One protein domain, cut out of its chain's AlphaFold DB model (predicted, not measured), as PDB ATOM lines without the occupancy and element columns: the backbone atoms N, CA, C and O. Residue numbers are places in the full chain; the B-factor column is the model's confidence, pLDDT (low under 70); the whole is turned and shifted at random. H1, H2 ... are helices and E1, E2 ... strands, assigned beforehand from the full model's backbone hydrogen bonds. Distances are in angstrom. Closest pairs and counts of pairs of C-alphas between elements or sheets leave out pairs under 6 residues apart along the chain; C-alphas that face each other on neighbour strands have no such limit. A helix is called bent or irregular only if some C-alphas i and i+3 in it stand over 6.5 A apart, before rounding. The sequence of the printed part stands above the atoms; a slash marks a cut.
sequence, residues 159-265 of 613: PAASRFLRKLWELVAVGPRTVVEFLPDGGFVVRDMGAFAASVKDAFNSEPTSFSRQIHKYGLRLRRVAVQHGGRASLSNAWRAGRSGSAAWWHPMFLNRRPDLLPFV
ATOM      1  N   PRO A 159     199.085 266.244 318.879       58.94
ATOM      2  CA  PRO A 159     198.036 267.197 319.268       58.94
ATOM      3  C   PRO A 159     197.786 268.314 318.238       58.94
ATOM      4  O   PRO A 159     196.653 268.770 318.097       58.94
ATOM      5  N   ALA A 160     198.807 268.715 317.471       72.75
ATOM      6  CA  ALA A 160     198.725 269.804 316.490       72.75
ATOM      7  C   ALA A 160     197.972 269.452 315.185       72.75
ATOM      8  O   ALA A 160     197.675 270.341 314.387       72.75
ATOM      9  N   ALA A 161     197.668 268.175 314.929       78.56
ATOM     10  CA  ALA A 161     196.934 267.770 313.732       78.56
ATOM     11  C   ALA A 161     195.415 267.927 313.919       78.56
ATOM     12  O   ALA A 161     194.851 267.533 314.947       78.56
ATOM     13  N   SER A 162     194.725 268.431 312.889       87.25
ATOM     14  CA  SER A 162     193.257 268.530 312.879       87.25
ATOM     15  C   SER A 162     192.595 267.184 313.197       87.25
ATOM     16  O   SER A 162     192.994 266.146 312.661       87.25
ATOM     17  N   ARG A 163     191.534 267.205 314.018       89.12
ATOM     18  CA  ARG A 163     190.741 266.018 314.390       89.12
ATOM     19  C   ARG A 163     190.214 265.268 313.159       89.12
ATOM     20  O   ARG A 163     190.175 264.043 313.173       89.12
ATOM     21  N   PHE A 164     189.876 265.990 312.083       91.50
ATOM     22  CA  PHE A 164     189.488 265.383 310.805       91.50
ATOM     23  C   PHE A 164     190.628 264.568 310.187       91.50
ATOM     24  O   PHE A 164     190.424 263.428 309.784       91.50
ATOM     25  N   LEU A 165     191.833 265.140 310.129       92.75
ATOM     26  CA  LEU A 165     192.987 264.514 309.485       92.75
ATOM     27  C   LEU A 165     193.506 263.305 310.262       92.75
ATOM     28  O   LEU A 165     193.880 262.321 309.632       92.75
ATOM     29  N   ARG A 166     193.480 263.357 311.603       91.62
ATOM     30  CA  ARG A 166     193.785 262.201 312.462       91.62
ATOM     31  C   ARG A 166     192.806 261.055 312.207       91.62
ATOM     32  O   ARG A 166     193.240 259.996 311.768       91.62
ATOM     33  N   LYS A 167     191.493 261.313 312.306       92.38
ATOM     34  CA  LYS A 167     190.452 260.326 311.962       92.38
ATOM     35  C   LYS A 167     190.581 259.791 310.530       92.38
ATOM     36  O   LYS A 167     190.376 258.605 310.307       92.38
ATOM     37  N   LEU A 168     190.910 260.639 309.552       94.25
ATOM     38  CA  LEU A 168     191.062 260.224 308.153       94.25
ATOM     39  C   LEU A 168     192.286 259.323 307.969       94.25
ATOM     40  O   LEU A 168     192.218 258.341 307.236       94.25
ATOM     41  N   TRP A 169     193.396 259.642 308.631       93.81
ATOM     42  CA  TRP A 169     194.596 258.811 308.614       93.81
ATOM     43  C   TRP A 169     194.353 257.478 309.326       93.81
ATOM     44  O   TRP A 169     194.678 256.443 308.757       93.81
ATOM     45  N   GLU A 170     193.710 257.484 310.501       91.94
ATOM     46  CA  GLU A 170     193.272 256.277 311.221       91.94
ATOM     47  C   GLU A 170     192.401 255.387 310.334       91.94
ATOM     48  O   GLU A 170     192.677 254.196 310.203       91.94
ATOM     49  N   LEU A 171     191.398 255.974 309.667       92.12
ATOM     50  CA  LEU A 171     190.524 255.279 308.727       92.12
ATOM     51  C   LEU A 171     191.365 254.596 307.630       92.12
ATOM     52  O   LEU A 171     191.292 253.387 307.445       92.12
ATOM     53  N   VAL A 172     192.239 255.326 306.938       93.62
ATOM     54  CA  VAL A 172     193.059 254.750 305.855       93.62
ATOM     55  C   VAL A 172     194.097 253.726 306.366       93.62
ATOM     56  O   VAL A 172     194.403 252.772 305.653       93.62
ATOM     57  N   ALA A 173     194.633 253.887 307.581       90.56
ATOM     58  CA  ALA A 173     195.665 253.014 308.158       90.56
ATOM     59  C   ALA A 173     195.117 251.682 308.688       90.56
ATOM     60  O   ALA A 173     195.753 250.639 308.528       90.56
ATOM     61  N   VAL A 174     193.950 251.730 309.334       90.56
ATOM     62  CA  VAL A 174     193.272 250.576 309.943       90.56
ATOM     63  C   VAL A 174     192.387 249.840 308.939       90.56
ATOM     64  O   VAL A 174     192.117 248.650 309.108       90.56
ATOM     65  N   GLY A 175     191.915 250.552 307.915       88.06
ATOM     66  CA  GLY A 175     190.910 250.056 306.993       88.06
ATOM     67  C   GLY A 175     191.303 248.772 306.269       88.06
ATOM     68  O   GLY A 175     192.479 248.544 305.964       88.06
ATOM     69  N   PRO A 176     190.320 247.912 305.956       89.38
ATOM     70  CA  PRO A 176     190.581 246.720 305.174       89.38
ATOM     71  C   PRO A 176     191.120 247.131 303.799       89.38
ATOM     72  O   PRO A 176     190.490 247.905 303.074       89.38
ATOM     73  N   ARG A 177     192.279 246.576 303.415       87.38
ATOM     74  CA  ARG A 177     192.988 246.904 302.159       87.38
ATOM     75  C   ARG A 177     192.181 246.624 300.888       87.38
ATOM     76  O   ARG A 177     192.538 247.089 299.810       87.38
ATOM     77  N   THR A 178     191.102 245.853 301.001       86.44
ATOM     78  CA  THR A 178     190.111 245.626 299.943       86.44
ATOM     79  C   THR A 178     189.236 246.852 299.675       86.44
ATOM     80  O   THR A 178     188.769 247.011 298.552       86.44
ATOM     81  N   VAL A 179     189.052 247.728 300.668       89.00
ATOM     82  CA  VAL A 179     188.216 248.936 300.618       89.00
ATOM     83  C   VAL A 179     189.065 250.193 300.457       89.00
ATOM     84  O   VAL A 179     188.762 251.014 299.592       89.00
ATOM     85  N   VAL A 180     190.135 250.351 301.244       92.75
ATOM     86  CA  VAL A 180     190.994 251.546 301.226       92.75
ATOM     87  C   VAL A 180     192.464 251.194 301.452       92.75
ATOM     88  O   VAL A 180     192.787 250.288 302.212       92.75
ATOM     89  N   GLU A 181     193.370 251.896 300.773       93.06
ATOM     90  CA  GLU A 181     194.811 251.643 300.838       93.06
ATOM     91  C   GLU A 181     195.608 252.941 300.642       93.06
ATOM     92  O   GLU A 181     195.270 253.769 299.796       93.06
ATOM     93  N   PHE A 182     196.694 253.126 301.395       93.19
ATOM     94  CA  PHE A 182     197.626 254.232 301.161       93.19
ATOM     95  C   PHE A 182     198.394 254.072 299.844       93.19
ATOM     96  O   PHE A 182     198.891 252.995 299.522       93.19
ATOM     97  N   LEU A 183     198.590 255.183 299.135       90.38
ATOM     98  CA  LEU A 183     199.463 255.233 297.966       90.38
ATOM     99  C   LEU A 183     200.929 255.443 298.394       90.38
ATOM    100  O   LEU A 183     201.189 256.198 299.337       90.38
ATOM    101  N   PRO A 184     201.906 254.825 297.701       83.25
ATOM    102  CA  PRO A 184     203.323 254.950 298.048       83.25
ATOM    103  C   PRO A 184     203.879 256.365 297.822       83.25
ATOM    104  O   PRO A 184     204.852 256.739 298.468       83.25
ATOM    105  N   ASP A 185     203.255 257.161 296.947       85.44
ATOM    106  CA  ASP A 185     203.622 258.551 296.645       85.44
ATOM    107  C   ASP A 185     202.766 259.596 297.392       85.44
ATOM    108  O   ASP A 185     202.798 260.781 297.051       85.44
ATOM    109  N   GLY A 186     202.016 259.172 298.417       88.38
ATOM    110  CA  GLY A 186     201.164 260.026 299.252       88.38
ATOM    111  C   GLY A 186     199.678 259.966 298.896       88.38
ATOM    112  O   GLY A 186     199.281 259.718 297.761       88.38
ATOM    113  N   GLY A 187     198.824 260.213 299.886       92.69
ATOM    114  CA  GLY A 187     197.382 260.021 299.768       92.69
ATOM    115  C   GLY A 187     196.949 258.555 299.818       92.69
ATOM    116  O   GLY A 187     197.655 257.691 300.335       92.69
ATOM    117  N   PHE A 188     195.753 258.283 299.305       94.50
ATOM    118  CA  PHE A 188     195.091 256.988 299.411       94.50
ATOM    119  C   PHE A 188     194.171 256.705 298.224       94.50
ATOM    120  O   PHE A 188     193.643 257.614 297.578       94.50
ATOM    121  N   VAL A 189     193.959 255.421 297.954       92.75
ATOM    122  CA  VAL A 189     192.969 254.916 297.010       92.75
ATOM    123  C   VAL A 189     191.868 254.189 297.768       92.75
ATOM    124  O   VAL A 189     192.121 253.302 298.576       92.75
ATOM    125  N   VAL A 190     190.629 254.567 297.485       93.38
ATOM    126  CA  VAL A 190     189.439 253.790 297.810       93.38
ATOM    127  C   VAL A 190     189.187 252.865 296.630       93.38
ATOM    128  O   VAL A 190     189.087 253.323 295.491       93.38
ATOM    129  N   ARG A 191     189.137 251.563 296.895       88.50
ATOM    130  CA  ARG A 191     188.882 250.495 295.920       88.50
ATOM    131  C   ARG A 191     187.385 250.190 295.809       88.50
ATOM    132  O   ARG A 191     186.914 249.973 294.695       88.50
ATOM    133  N   ASP A 192     186.671 250.261 296.935       89.31
ATOM    134  CA  ASP A 192     185.214 250.125 297.050       89.31
ATOM    135  C   ASP A 192     184.620 251.382 297.711       89.31
ATOM    136  O   ASP A 192     184.710 251.580 298.925       89.31
ATOM    137  N   MET A 193     184.021 252.253 296.896       86.25
ATOM    138  CA  MET A 193     183.372 253.473 297.382       86.25
ATOM    139  C   MET A 193     182.112 253.229 298.222       86.25
ATOM    140  O   MET A 193     181.805 254.076 299.057       86.25
ATOM    141  N   GLY A 194     181.393 252.117 298.036       86.69
ATOM    142  CA  GLY A 194     180.182 251.812 298.801       86.69
ATOM    143  C   GLY A 194     180.523 251.435 300.241       86.69
ATOM    144  O   GLY A 194     180.050 252.073 301.182       86.69
ATOM    145  N   ALA A 195     181.429 250.469 300.411       88.12
ATOM    146  CA  ALA A 195     181.927 250.075 301.727       88.12
ATOM    147  C   ALA A 195     182.616 251.247 302.451       88.12
ATOM    148  O   ALA A 195     182.385 251.482 303.640       88.12
ATOM    149  N   PHE A 196     183.418 252.042 301.735       90.12
ATOM    150  CA  PHE A 196     184.079 253.212 302.317       90.12
ATOM    151  C   PHE A 196     183.089 254.306 302.748       90.12
ATOM    152  O   PHE A 196     183.298 254.921 303.789       90.12
ATOM    153  N   ALA A 197     181.993 254.527 302.013       88.19
ATOM    154  CA  ALA A 197     180.963 255.502 302.384       88.19
ATOM    155  C   ALA A 197     180.277 255.170 303.717       88.19
ATOM    156  O   ALA A 197     180.112 256.066 304.545       88.19
ATOM    157  N   ALA A 198     179.943 253.896 303.952       87.12
ATOM    158  CA  ALA A 198     179.430 253.442 305.247       87.12
ATOM    159  C   ALA A 198     180.452 253.709 306.368       87.12
ATOM    160  O   ALA A 198     180.139 254.342 307.370       87.12
ATOM    161  N   SER A 199     181.717 253.364 306.118       88.38
ATOM    162  CA  SER A 199     182.821 253.547 307.072       88.38
ATOM    163  C   SER A 199     183.068 255.022 307.429       88.38
ATOM    164  O   SER A 199     183.398 255.359 308.564       88.38
ATOM    165  N   VAL A 200     182.906 255.922 306.453       87.81
ATOM    166  CA  VAL A 200     182.962 257.377 306.643       87.81
ATOM    167  C   VAL A 200     181.790 257.859 307.498       87.81
ATOM    168  O   VAL A 200     182.009 258.667 308.402       87.81
ATOM    169  N   LYS A 201     180.574 257.357 307.249       86.50
ATOM    170  CA  LYS A 201     179.392 257.698 308.048       86.50
ATOM    171  C   LYS A 201     179.594 257.293 309.510       86.50
ATOM    172  O   LYS A 201     179.435 258.142 310.381       86.50
ATOM    173  N   ASP A 202     180.086 256.082 309.763       85.94
ATOM    174  CA  ASP A 202     180.360 255.575 311.115       85.94
ATOM    175  C   ASP A 202     181.496 256.344 311.824       85.94
ATOM    176  O   ASP A 202     181.402 256.677 313.006       85.94
ATOM    177  N   ALA A 203     182.589 256.662 311.118       84.88
ATOM    178  CA  ALA A 203     183.765 257.294 311.727       84.88
ATOM    179  C   ALA A 203     183.622 258.813 311.947       84.88
ATOM    180  O   ALA A 203     184.218 259.368 312.884       84.88
ATOM    181  N   PHE A 204     182.866 259.504 311.090       86.62
ATOM    182  CA  PHE A 204     182.730 260.966 311.102       86.62
ATOM    183  C   PHE A 204     181.338 261.473 311.497       86.62
ATOM    184  O   PHE A 204     181.219 262.670 311.743       86.62
ATOM    185  N   ASN A 205     180.324 260.603 311.583       86.88
ATOM    186  CA  ASN A 205     178.911 260.977 311.719       86.88
ATOM    187  C   ASN A 205     178.484 262.031 310.676       86.88
ATOM    188  O   ASN A 205     177.824 263.020 310.984       86.88
ATOM    189  N   SER A 206     178.948 261.866 309.432       81.94
ATOM    190  CA  SER A 206     178.784 262.860 308.368       81.94
ATOM    191  C   SER A 206     178.434 262.210 307.039       81.94
ATOM    192  O   SER A 206     179.049 261.211 306.662       81.94
ATOM    193  N   GLU A 207     177.532 262.831 306.281       82.88
ATOM    194  CA  GLU A 207     177.221 262.392 304.921       82.88
ATOM    195  C   GLU A 207     178.453 262.455 303.987       82.88
ATOM    196  O   GLU A 207     179.286 263.366 304.111       82.88
ATOM    197  N   PRO A 208     178.587 261.538 303.003       80.12
ATOM    198  CA  PRO A 208     179.769 261.460 302.137       80.12
ATOM    199  C   PRO A 208     180.051 262.734 301.322       80.12
ATOM    200  O   PRO A 208     181.192 263.014 300.947       80.12
ATOM    201  N   THR A 209     179.020 263.539 301.055       80.19
ATOM    202  CA  THR A 209     179.132 264.864 300.427       80.19
ATOM    203  C   THR A 209     179.873 265.858 301.322       80.19
ATOM    204  O   THR A 209     180.797 266.528 300.852       80.19
ATOM    205  N   SER A 210     179.533 265.916 302.610       86.44
ATOM    206  CA  SER A 210     180.203 266.747 303.618       86.44
ATOM    207  C   SER A 210     181.645 266.292 303.846       86.44
ATOM    208  O   SER A 210     182.558 267.119 303.875       86.44
ATOM    209  N   PHE A 211     181.884 264.981 303.888       89.38
ATOM    210  CA  PHE A 211     183.231 264.408 303.927       89.38
ATOM    211  C   PHE A 211     184.078 264.808 302.702       89.38
ATOM    212  O   PHE A 211     185.216 265.253 302.846       89.38
ATOM    213  N   SER A 212     183.506 264.749 301.493       87.06
ATOM    214  CA  SER A 212     184.162 265.203 300.256       87.06
ATOM    215  C   SER A 212     184.504 266.705 300.289       87.06
ATOM    216  O   SER A 212     185.613 267.100 299.913       87.06
ATOM    217  N   ARG A 213     183.609 267.554 300.827       87.44
ATOM    218  CA  ARG A 213     183.899 268.981 301.084       87.44
ATOM    219  C   ARG A 213     185.084 269.149 302.047       87.44
ATOM    220  O   ARG A 213     185.957 269.973 301.780       87.44
ATOM    221  N   GLN A 214     185.171 268.353 303.116       90.88
ATOM    222  CA  GLN A 214     186.298 268.403 304.058       90.88
ATOM    223  C   GLN A 214     187.619 267.941 303.413       90.88
ATOM    224  O   GLN A 214     188.620 268.646 303.536       90.88
ATOM    225  N   ILE A 215     187.628 266.855 302.632       91.69
ATOM    226  CA  ILE A 215     188.791 266.433 301.824       91.69
ATOM    227  C   ILE A 215     189.313 267.591 300.954       91.69
ATOM    228  O   ILE A 215     190.510 267.896 300.974       91.69
ATOM    229  N   HIS A 216     188.425 268.281 300.231       90.06
ATOM    230  CA  HIS A 216     188.804 269.427 299.402       90.06
ATOM    231  C   HIS A 216     189.273 270.640 300.224       90.06
ATOM    232  O   HIS A 216     190.216 271.319 299.803       90.06
ATOM    233  N   LYS A 217     188.686 270.885 301.407       92.50
ATOM    234  CA  LYS A 217     189.139 271.918 302.357       92.50
ATOM    235  C   LYS A 217     190.594 271.689 302.761       92.50
ATOM    236  O   LYS A 217     191.367 272.635 302.731       92.50
ATOM    237  N   TYR A 218     191.013 270.454 303.033       93.00
ATOM    238  CA  TYR A 218     192.416 270.125 303.344       93.00
ATOM    239  C   TYR A 218     193.322 269.961 302.108       93.00
ATOM    240  O   TYR A 218     194.459 269.512 302.217       93.00
ATOM    241  N   GLY A 219     192.850 270.333 300.913       91.81
ATOM    242  CA  GLY A 219     193.668 270.354 299.700       91.81
ATOM    243  C   GLY A 219     194.024 268.979 299.124       91.81
ATOM    244  O   GLY A 219     194.813 268.926 298.176       91.81
ATOM    245  N   LEU A 220     193.438 267.889 299.637       93.00
ATOM    246  CA  LEU A 220     193.583 266.555 299.058       93.00
ATOM    247  C   LEU A 220     192.957 266.548 297.657       93.00
ATOM    248  O   LEU A 220     191.768 266.827 297.482       93.00
ATOM    249  N   ARG A 221     193.761 266.237 296.640       89.69
ATOM    250  CA  ARG A 221     193.341 266.296 295.235       89.69
ATOM    251  C   ARG A 221     192.961 264.925 294.718       89.69
ATOM    252  O   ARG A 221     193.758 263.995 294.788       89.69
ATOM    253  N   LEU A 222     191.792 264.826 294.102       90.00
ATOM    254  CA  LEU A 222     191.420 263.666 293.306       90.00
ATOM    255  C   LEU A 222     192.387 263.499 292.116       90.00
ATOM    256  O   LEU A 222     192.504 264.402 291.288       90.00
ATOM    257  N   ARG A 223     193.075 262.354 292.013       82.69
ATOM    258  CA  ARG A 223     193.957 262.012 290.875       82.69
ATOM    259  C   ARG A 223     193.306 261.086 289.858       82.69
ATOM    260  O   ARG A 223     193.592 261.214 288.671       82.69
ATOM    261  N   ARG A 224     192.476 260.137 290.298       72.44
ATOM    262  CA  ARG A 224     191.790 259.174 289.419       72.44
ATOM    263  C   ARG A 224     190.415 258.818 289.967       72.44
ATOM    264  O   ARG A 224     190.249 258.700 291.177       72.44
ATOM    265  N   VAL A 225     189.481 258.583 289.049       68.00
ATOM    266  CA  VAL A 225     188.234 257.851 289.287       68.00
ATOM    267  C   VAL A 225     188.157 256.770 288.218       68.00
ATOM    268  O   VAL A 225     188.169 257.083 287.029       68.00
ATOM    269  N   ALA A 226     188.115 255.511 288.637       63.47
ATOM    270  CA  ALA A 226     187.862 254.364 287.782       63.47
ATOM    271  C   ALA A 226     186.482 253.810 288.150       63.47
ATOM    272  O   ALA A 226     186.322 253.121 289.153       63.47
ATOM    273  N   VAL A 227     185.472 254.155 287.354       60.12
ATOM    274  CA  VAL A 227     184.125 253.583 287.473       60.12
ATOM    275  C   VAL A 227     184.108 252.318 286.622       60.12
ATOM    276  O   VAL A 227     184.413 252.399 285.434       60.12
ATOM    277  N   GLN A 228     183.770 251.159 287.195       55.16
ATOM    278  CA  GLN A 228     183.837 249.883 286.462       55.16
ATOM    279  C   GLN A 228     182.858 249.796 285.274       55.16
ATOM    280  O   GLN A 228     183.067 248.992 284.369       55.16
ATOM    281  N   HIS A 229     181.837 250.656 285.226       48.38
ATOM    282  CA  HIS A 229     180.861 250.713 284.138       48.38
ATOM    283  C   HIS A 229     180.983 251.989 283.298       48.38
ATOM    284  O   HIS A 229     180.324 252.984 283.588       48.38
ATOM    285  N   GLY A 230     181.793 251.918 282.234       41.09
ATOM    286  CA  GLY A 230     181.555 252.511 280.901       41.09
ATOM    287  C   GLY A 230     181.332 254.023 280.726       41.09
ATOM    288  O   GLY A 230     181.285 254.485 279.591       41.09
ATOM    289  N   GLY A 231     181.199 254.811 281.790       48.88
ATOM    290  CA  GLY A 231     180.806 256.214 281.716       48.88
ATOM    291  C   GLY A 231     181.444 257.067 282.804       48.88
ATOM    292  O   GLY A 231     181.791 256.594 283.887       48.88
ATOM    293  N   ARG A 232     181.569 258.369 282.522       45.84
ATOM    294  CA  ARG A 232     181.963 259.386 283.507       45.84
ATOM    295  C   ARG A 232     180.835 259.600 284.524       45.84
ATOM    296  O   ARG A 232     180.144 260.614 284.480       45.84
ATOM    297  N   ALA A 233     180.646 258.666 285.453       52.47
ATOM    298  CA  ALA A 233     179.829 258.951 286.624       52.47
ATOM    299  C   ALA A 233     180.528 260.038 287.456       52.47
ATOM    300  O   ALA A 233     181.706 259.913 287.795       52.47
ATOM    301  N   SER A 234     179.803 261.112 287.776       58.19
ATOM    302  CA  SER A 234     180.266 262.105 288.747       58.19
ATOM    303  C   SER A 234     180.582 261.417 290.078       58.19
ATOM    304  O   SER A 234     179.845 260.517 290.485       58.19
ATOM    305  N   LEU A 235     181.630 261.866 290.781       62.41
ATOM    306  CA  LEU A 235     181.980 261.389 292.128       62.41
ATOM    307  C   LEU A 235     180.749 261.334 293.037       62.41
ATOM    308  O   LEU A 235     180.510 260.328 293.694       62.41
ATOM    309  N   SER A 236     179.932 262.389 293.017       60.12
ATOM    310  CA  SER A 236     178.693 262.512 293.790       60.12
ATOM    311  C   SER A 236     177.707 261.367 293.524       60.12
ATOM    312  O   SER A 236     177.013 260.930 294.439       60.12
ATOM    313  N   ASN A 237     177.679 260.852 292.290       59.97
ATOM    314  CA  ASN A 237     176.816 259.756 291.839       59.97
ATOM    315  C   ASN A 237     177.469 258.372 291.999       59.97
ATOM    316  O   ASN A 237     176.774 257.364 291.861       59.97
ATOM    317  N   ALA A 238     178.779 258.309 292.256       62.50
ATOM    318  CA  ALA A 238     179.465 257.100 292.707       62.50
ATOM    319  C   ALA A 238     179.271 256.920 294.223       62.50
ATOM    320  O   ALA A 238     178.807 255.865 294.643       62.50
ATOM    321  N   TRP A 239     179.490 257.987 295.005       67.56
ATOM    322  CA  TRP A 239     179.215 258.047 296.447       67.56
ATOM    323  C   TRP A 239     177.755 257.704 296.778       67.56
ATOM    324  O   TRP A 239     177.515 256.799 297.569       67.56
ATOM    325  N   ARG A 240     176.767 258.381 296.161       58.59
ATOM    326  CA  ARG A 240     175.341 258.145 296.478       58.59
ATOM    327  C   ARG A 240     174.784 256.806 296.003       58.59
ATOM    328  O   ARG A 240     173.826 256.325 296.588       58.59
ATOM    329  N   ALA A 241     175.332 256.222 294.940       56.50
ATOM    330  CA  ALA A 241     174.766 255.007 294.349       56.50
ATOM    331  C   ALA A 241     175.383 253.706 294.887       56.50
ATOM    332  O   ALA A 241     175.063 252.646 294.356       56.50
ATOM    333  N   GLY A 242     176.321 253.776 295.843       57.75
ATOM    334  CA  GLY A 242     177.019 252.599 296.381       57.75
ATOM    335  C   GLY A 242     177.738 251.752 295.321       57.75
ATOM    336  O   GLY A 242     177.973 250.568 295.535       57.75
ATOM    337  N   ARG A 243     178.035 252.324 294.145       62.91
ATOM    338  CA  ARG A 243     178.550 251.572 292.992       62.91
ATOM    339  C   ARG A 243     180.022 251.222 293.176       62.91
ATOM    340  O   ARG A 243     180.792 252.039 293.680       62.91
ATOM    341  N   SER A 244     180.421 250.057 292.661       62.53
ATOM    342  CA  SER A 244     181.818 249.621 292.600       62.53
ATOM    343  C   SER A 244     182.640 250.551 291.696       62.53
ATOM    344  O   SER A 244     182.728 250.433 290.470       62.53
ATOM    345  N   GLY A 245     183.228 251.553 292.335       72.88
ATOM    346  CA  GLY A 245     184.115 252.527 291.732       72.88
ATOM    347  C   GLY A 245     185.319 252.731 292.631       72.88
ATOM    348  O   GLY A 245     185.205 252.693 293.855       72.88
ATOM    349  N   SER A 246     186.469 252.958 292.008       83.38
ATOM    350  CA  SER A 246     187.706 253.276 292.709       83.38
ATOM    351  C   SER A 246     188.029 254.758 292.545       83.38
ATOM    352  O   SER A 246     187.977 255.290 291.434       83.38
ATOM    353  N   ALA A 247     188.400 255.429 293.630       89.38
ATOM    354  CA  ALA A 247     188.755 256.844 293.636       89.38
ATOM    355  C   ALA A 247     190.052 257.060 294.422       89.38
ATOM    356  O   ALA A 247     190.236 256.496 295.496       89.38
ATOM    357  N   ALA A 248     190.969 257.856 293.877       90.50
ATOM    358  CA  ALA A 248     192.276 258.112 294.475       90.50
ATOM    359  C   ALA A 248     192.437 259.592 294.820       90.50
ATOM    360  O   ALA A 248     192.365 260.443 293.928       90.50
ATOM    361  N   TRP A 249     192.717 259.888 296.088       94.12
ATOM    362  CA  TRP A 249     193.036 261.221 296.593       94.12
ATOM    363  C   TRP A 249     194.512 261.307 296.952       94.12
ATOM    364  O   TRP A 249     195.090 260.364 297.476       94.12
ATOM    365  N   TRP A 250     195.128 262.451 296.678       94.50
ATOM    366  CA  TRP A 250     196.561 262.662 296.829       94.50
ATOM    367  C   TRP A 250     196.868 263.962 297.562       94.50
ATOM    368  O   TRP A 250     196.294 265.013 297.258       94.50
ATOM    369  N   HIS A 251     197.811 263.888 298.497       94.44
ATOM    370  CA  HIS A 251     198.410 265.037 299.161       94.44
ATOM    371  C   HIS A 251     199.837 264.670 299.600       94.44
ATOM    372  O   HIS A 251     200.013 263.603 300.189       94.44
ATOM    373  N   PRO A 252     200.853 265.521 299.359       90.25
ATOM    374  CA  PRO A 252     202.258 265.145 299.551       90.25
ATOM    375  C   PRO A 252     202.626 264.910 301.024       90.25
ATOM    376  O   PRO A 252     203.520 264.127 301.312       90.25
ATOM    377  N   MET A 253     201.911 265.555 301.953       92.94
ATOM    378  CA  MET A 253     202.132 265.431 303.403       92.94
ATOM    379  C   MET A 253     201.193 264.412 304.081       92.94
ATOM    380  O   MET A 253     201.178 264.318 305.302       92.94
ATOM    381  N   PHE A 254     200.371 263.671 303.324       94.38
ATOM    382  CA  PHE A 254     199.458 262.659 303.876       94.38
ATOM    383  C   PHE A 254     199.997 261.259 303.553       94.38
ATOM    384  O   PHE A 254     199.817 260.763 302.444       94.38
ATOM    385  N   LEU A 255     200.719 260.643 304.492       91.88
ATOM    386  CA  LEU A 255     201.584 259.487 304.226       91.88
ATOM    387  C   LEU A 255     201.434 258.386 305.293       91.88
ATOM    388  O   LEU A 255     201.429 258.665 306.491       91.88
ATOM    389  N   ASN A 256     201.398 257.124 304.848       88.75
ATOM    390  CA  ASN A 256     201.149 255.928 305.676       88.75
ATOM    391  C   ASN A 256     202.100 255.771 306.874       88.75
ATOM    392  O   ASN A 256     201.718 255.299 307.931       88.75
ATOM    393  N   ARG A 257     203.373 256.145 306.713       87.75
ATOM    394  CA  ARG A 257     204.402 255.994 307.760       87.75
ATOM    395  C   ARG A 257     204.889 257.326 308.323       87.75
ATOM    396  O   ARG A 257     205.933 257.360 308.962       87.75
ATOM    397  N   ARG A 258     204.176 258.420 308.036       88.25
ATOM    398  CA  ARG A 258     204.548 259.775 308.461       88.25
ATOM    399  C   ARG A 258     203.338 260.568 308.991       88.25
ATOM    400  O   ARG A 258     202.960 261.578 308.393       88.25
ATOM    401  N   PRO A 259     202.698 260.119 310.092       86.81
ATOM    402  CA  PRO A 259     201.642 260.886 310.760       86.81
ATOM    403  C   PRO A 259     202.160 262.217 311.340       86.81
ATOM    404  O   PRO A 259     201.399 263.173 311.458       86.81
ATOM    405  N   ASP A 260     203.470 262.324 311.588       87.25
ATOM    406  CA  ASP A 260     204.177 263.561 311.945       87.25
ATOM    407  C   ASP A 260     204.036 264.681 310.899       87.25
ATOM    408  O   ASP A 260     204.225 265.853 311.222       87.25
ATOM    409  N   LEU A 261     203.673 264.344 309.656       89.56
ATOM    410  CA  LEU A 261     203.455 265.316 308.585       89.56
ATOM    411  C   LEU A 261     202.003 265.829 308.505       89.56
ATOM    412  O   LEU A 261     201.744 266.816 307.813       89.56
ATOM    413  N   LEU A 262     201.061 265.234 309.254       91.25
ATOM    414  CA  LEU A 262     199.654 265.660 309.289       91.25
ATOM    415  C   LEU A 262     199.433 267.114 309.757       91.25
ATOM    416  O   LEU A 262     198.578 267.769 309.160       91.25
ATOM    417  N   PRO A 263     200.171 267.675 310.741       90.81
ATOM    418  CA  PRO A 263     200.025 269.083 311.132       90.81
ATOM    419  C   PRO A 263     200.328 270.080 310.000       90.81
ATOM    420  O   PRO A 263     199.797 271.186 309.999       90.81
ATOM    421  N   PHE A 264     201.135 269.691 309.005       89.44
ATOM    422  CA  PHE A 264     201.453 270.529 307.842       89.44
ATOM    423  C   PHE A 264     200.371 270.485 306.749       89.44
ATOM    424  O   PHE A 264     200.439 271.241 305.778       89.44
ATOM    425  N   VAL A 265     199.357 269.623 306.881       91.00
ATOM    426  CA  VAL A 265     198.180 269.603 306.003       91.00
ATOM    427  C   VAL A 265     197.204 270.688 306.474       91.00
ATOM    428  O   VAL A 265     196.182 270.431 307.108       91.00
TER     429      VAL A 265
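AT A GLANCE: This is residues 159 to 265 of the 613 residues of a protein of Cafeteria roenbergensis (UniProt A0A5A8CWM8). A small antiparallel sheet of four strands makes a wall, with H1 standing up from one face and H2 slanting over that same face; H3 and H4 join H2 and only graze the sheet. The short helix H5 is off the sheet, beside H1. The printed part has 107 residues, with five named helices and four named strands that follow along the chain as H1 E1 E2 H2 H3 E3 H4 E4 H5, and its class is mixed, helices and strands. The sheet's order is E1 E2 E4 E3, and the whole is compact, with a radius of gyration of the C-alphas of 13.1 A and spans of 42 by 29 by 24 A.

IN THESE COORDINATES: Find C-alpha 163 at (190.741, 266.018, 314.390); from there H1 runs to residue 174, 16.3 A away. Next come E1, residues 180 to 182, and E2, residues 188 to 190, a hairpin. H2, residues 193 to 204, is 15.6 A long, and H3, residues 208 to 217, is 14.0 A. E3, residues 221 to 227, begins at C-alpha 221 (193.341, 266.296, 295.235) and is 17.5 A long. H4 holds residues 235 to 239, and E4, residues 245 to 250, spans 16.8 A. H5, residues 259 to 264, ends at C-alpha 264 (201.453, 270.529, 307.842); it is only just irregular, with C-alphas 260 and 263 7.0 A apart.

HOW THE PARTS SIT: Look first at the sheet: N 181 and O 189 of E1 and E2 are 2.9 A apart, N 190 and O 247 of E2 and E4 2.8 A, and N 223 and O 248 of E3 and E4 2.8 A, each within hydrogen-bond range. E2, H2, H3 and E3 form a split strand-helix-strand unit, two strands that run the same way with E4 between them; its crossover is right-handed. H1 lies over E1 at a height over the sheet of 11.0 A, on the same face as H2, whose height is 10.1 A. H2 is the hub: it touches H3 about perpendicular at 76 degrees, with Ala 197 and Pro 208 the closest C-alphas at 6.1 A, and with its residues 193 to 197 alone it touches H4, where the closest C-alphas, of Met 193 and Trp 239, are 6.3 A apart. H1 and H5 only just touch, with 3 pairs of C-alphas within 8 A, the closest those of Leu 165 and Leu 262 at 6.8 A. H2 and H5 are apart. In H1, H2, H3 and H4 every O i to N i+4 pair is within hydrogen-bond range; in H5 it is 0 of 2, beside 2 of 3 O i to N i+3 pairs.

THE WHOLE: The C-alphas of Pro 159 and Gly 230 are the two farthest apart, at 44.3 A. The printed part has no cut, and no link is long. The mean pLDDT of the printed part is 82.6; it is under 70 at residue 159 and at residues 225 to 244.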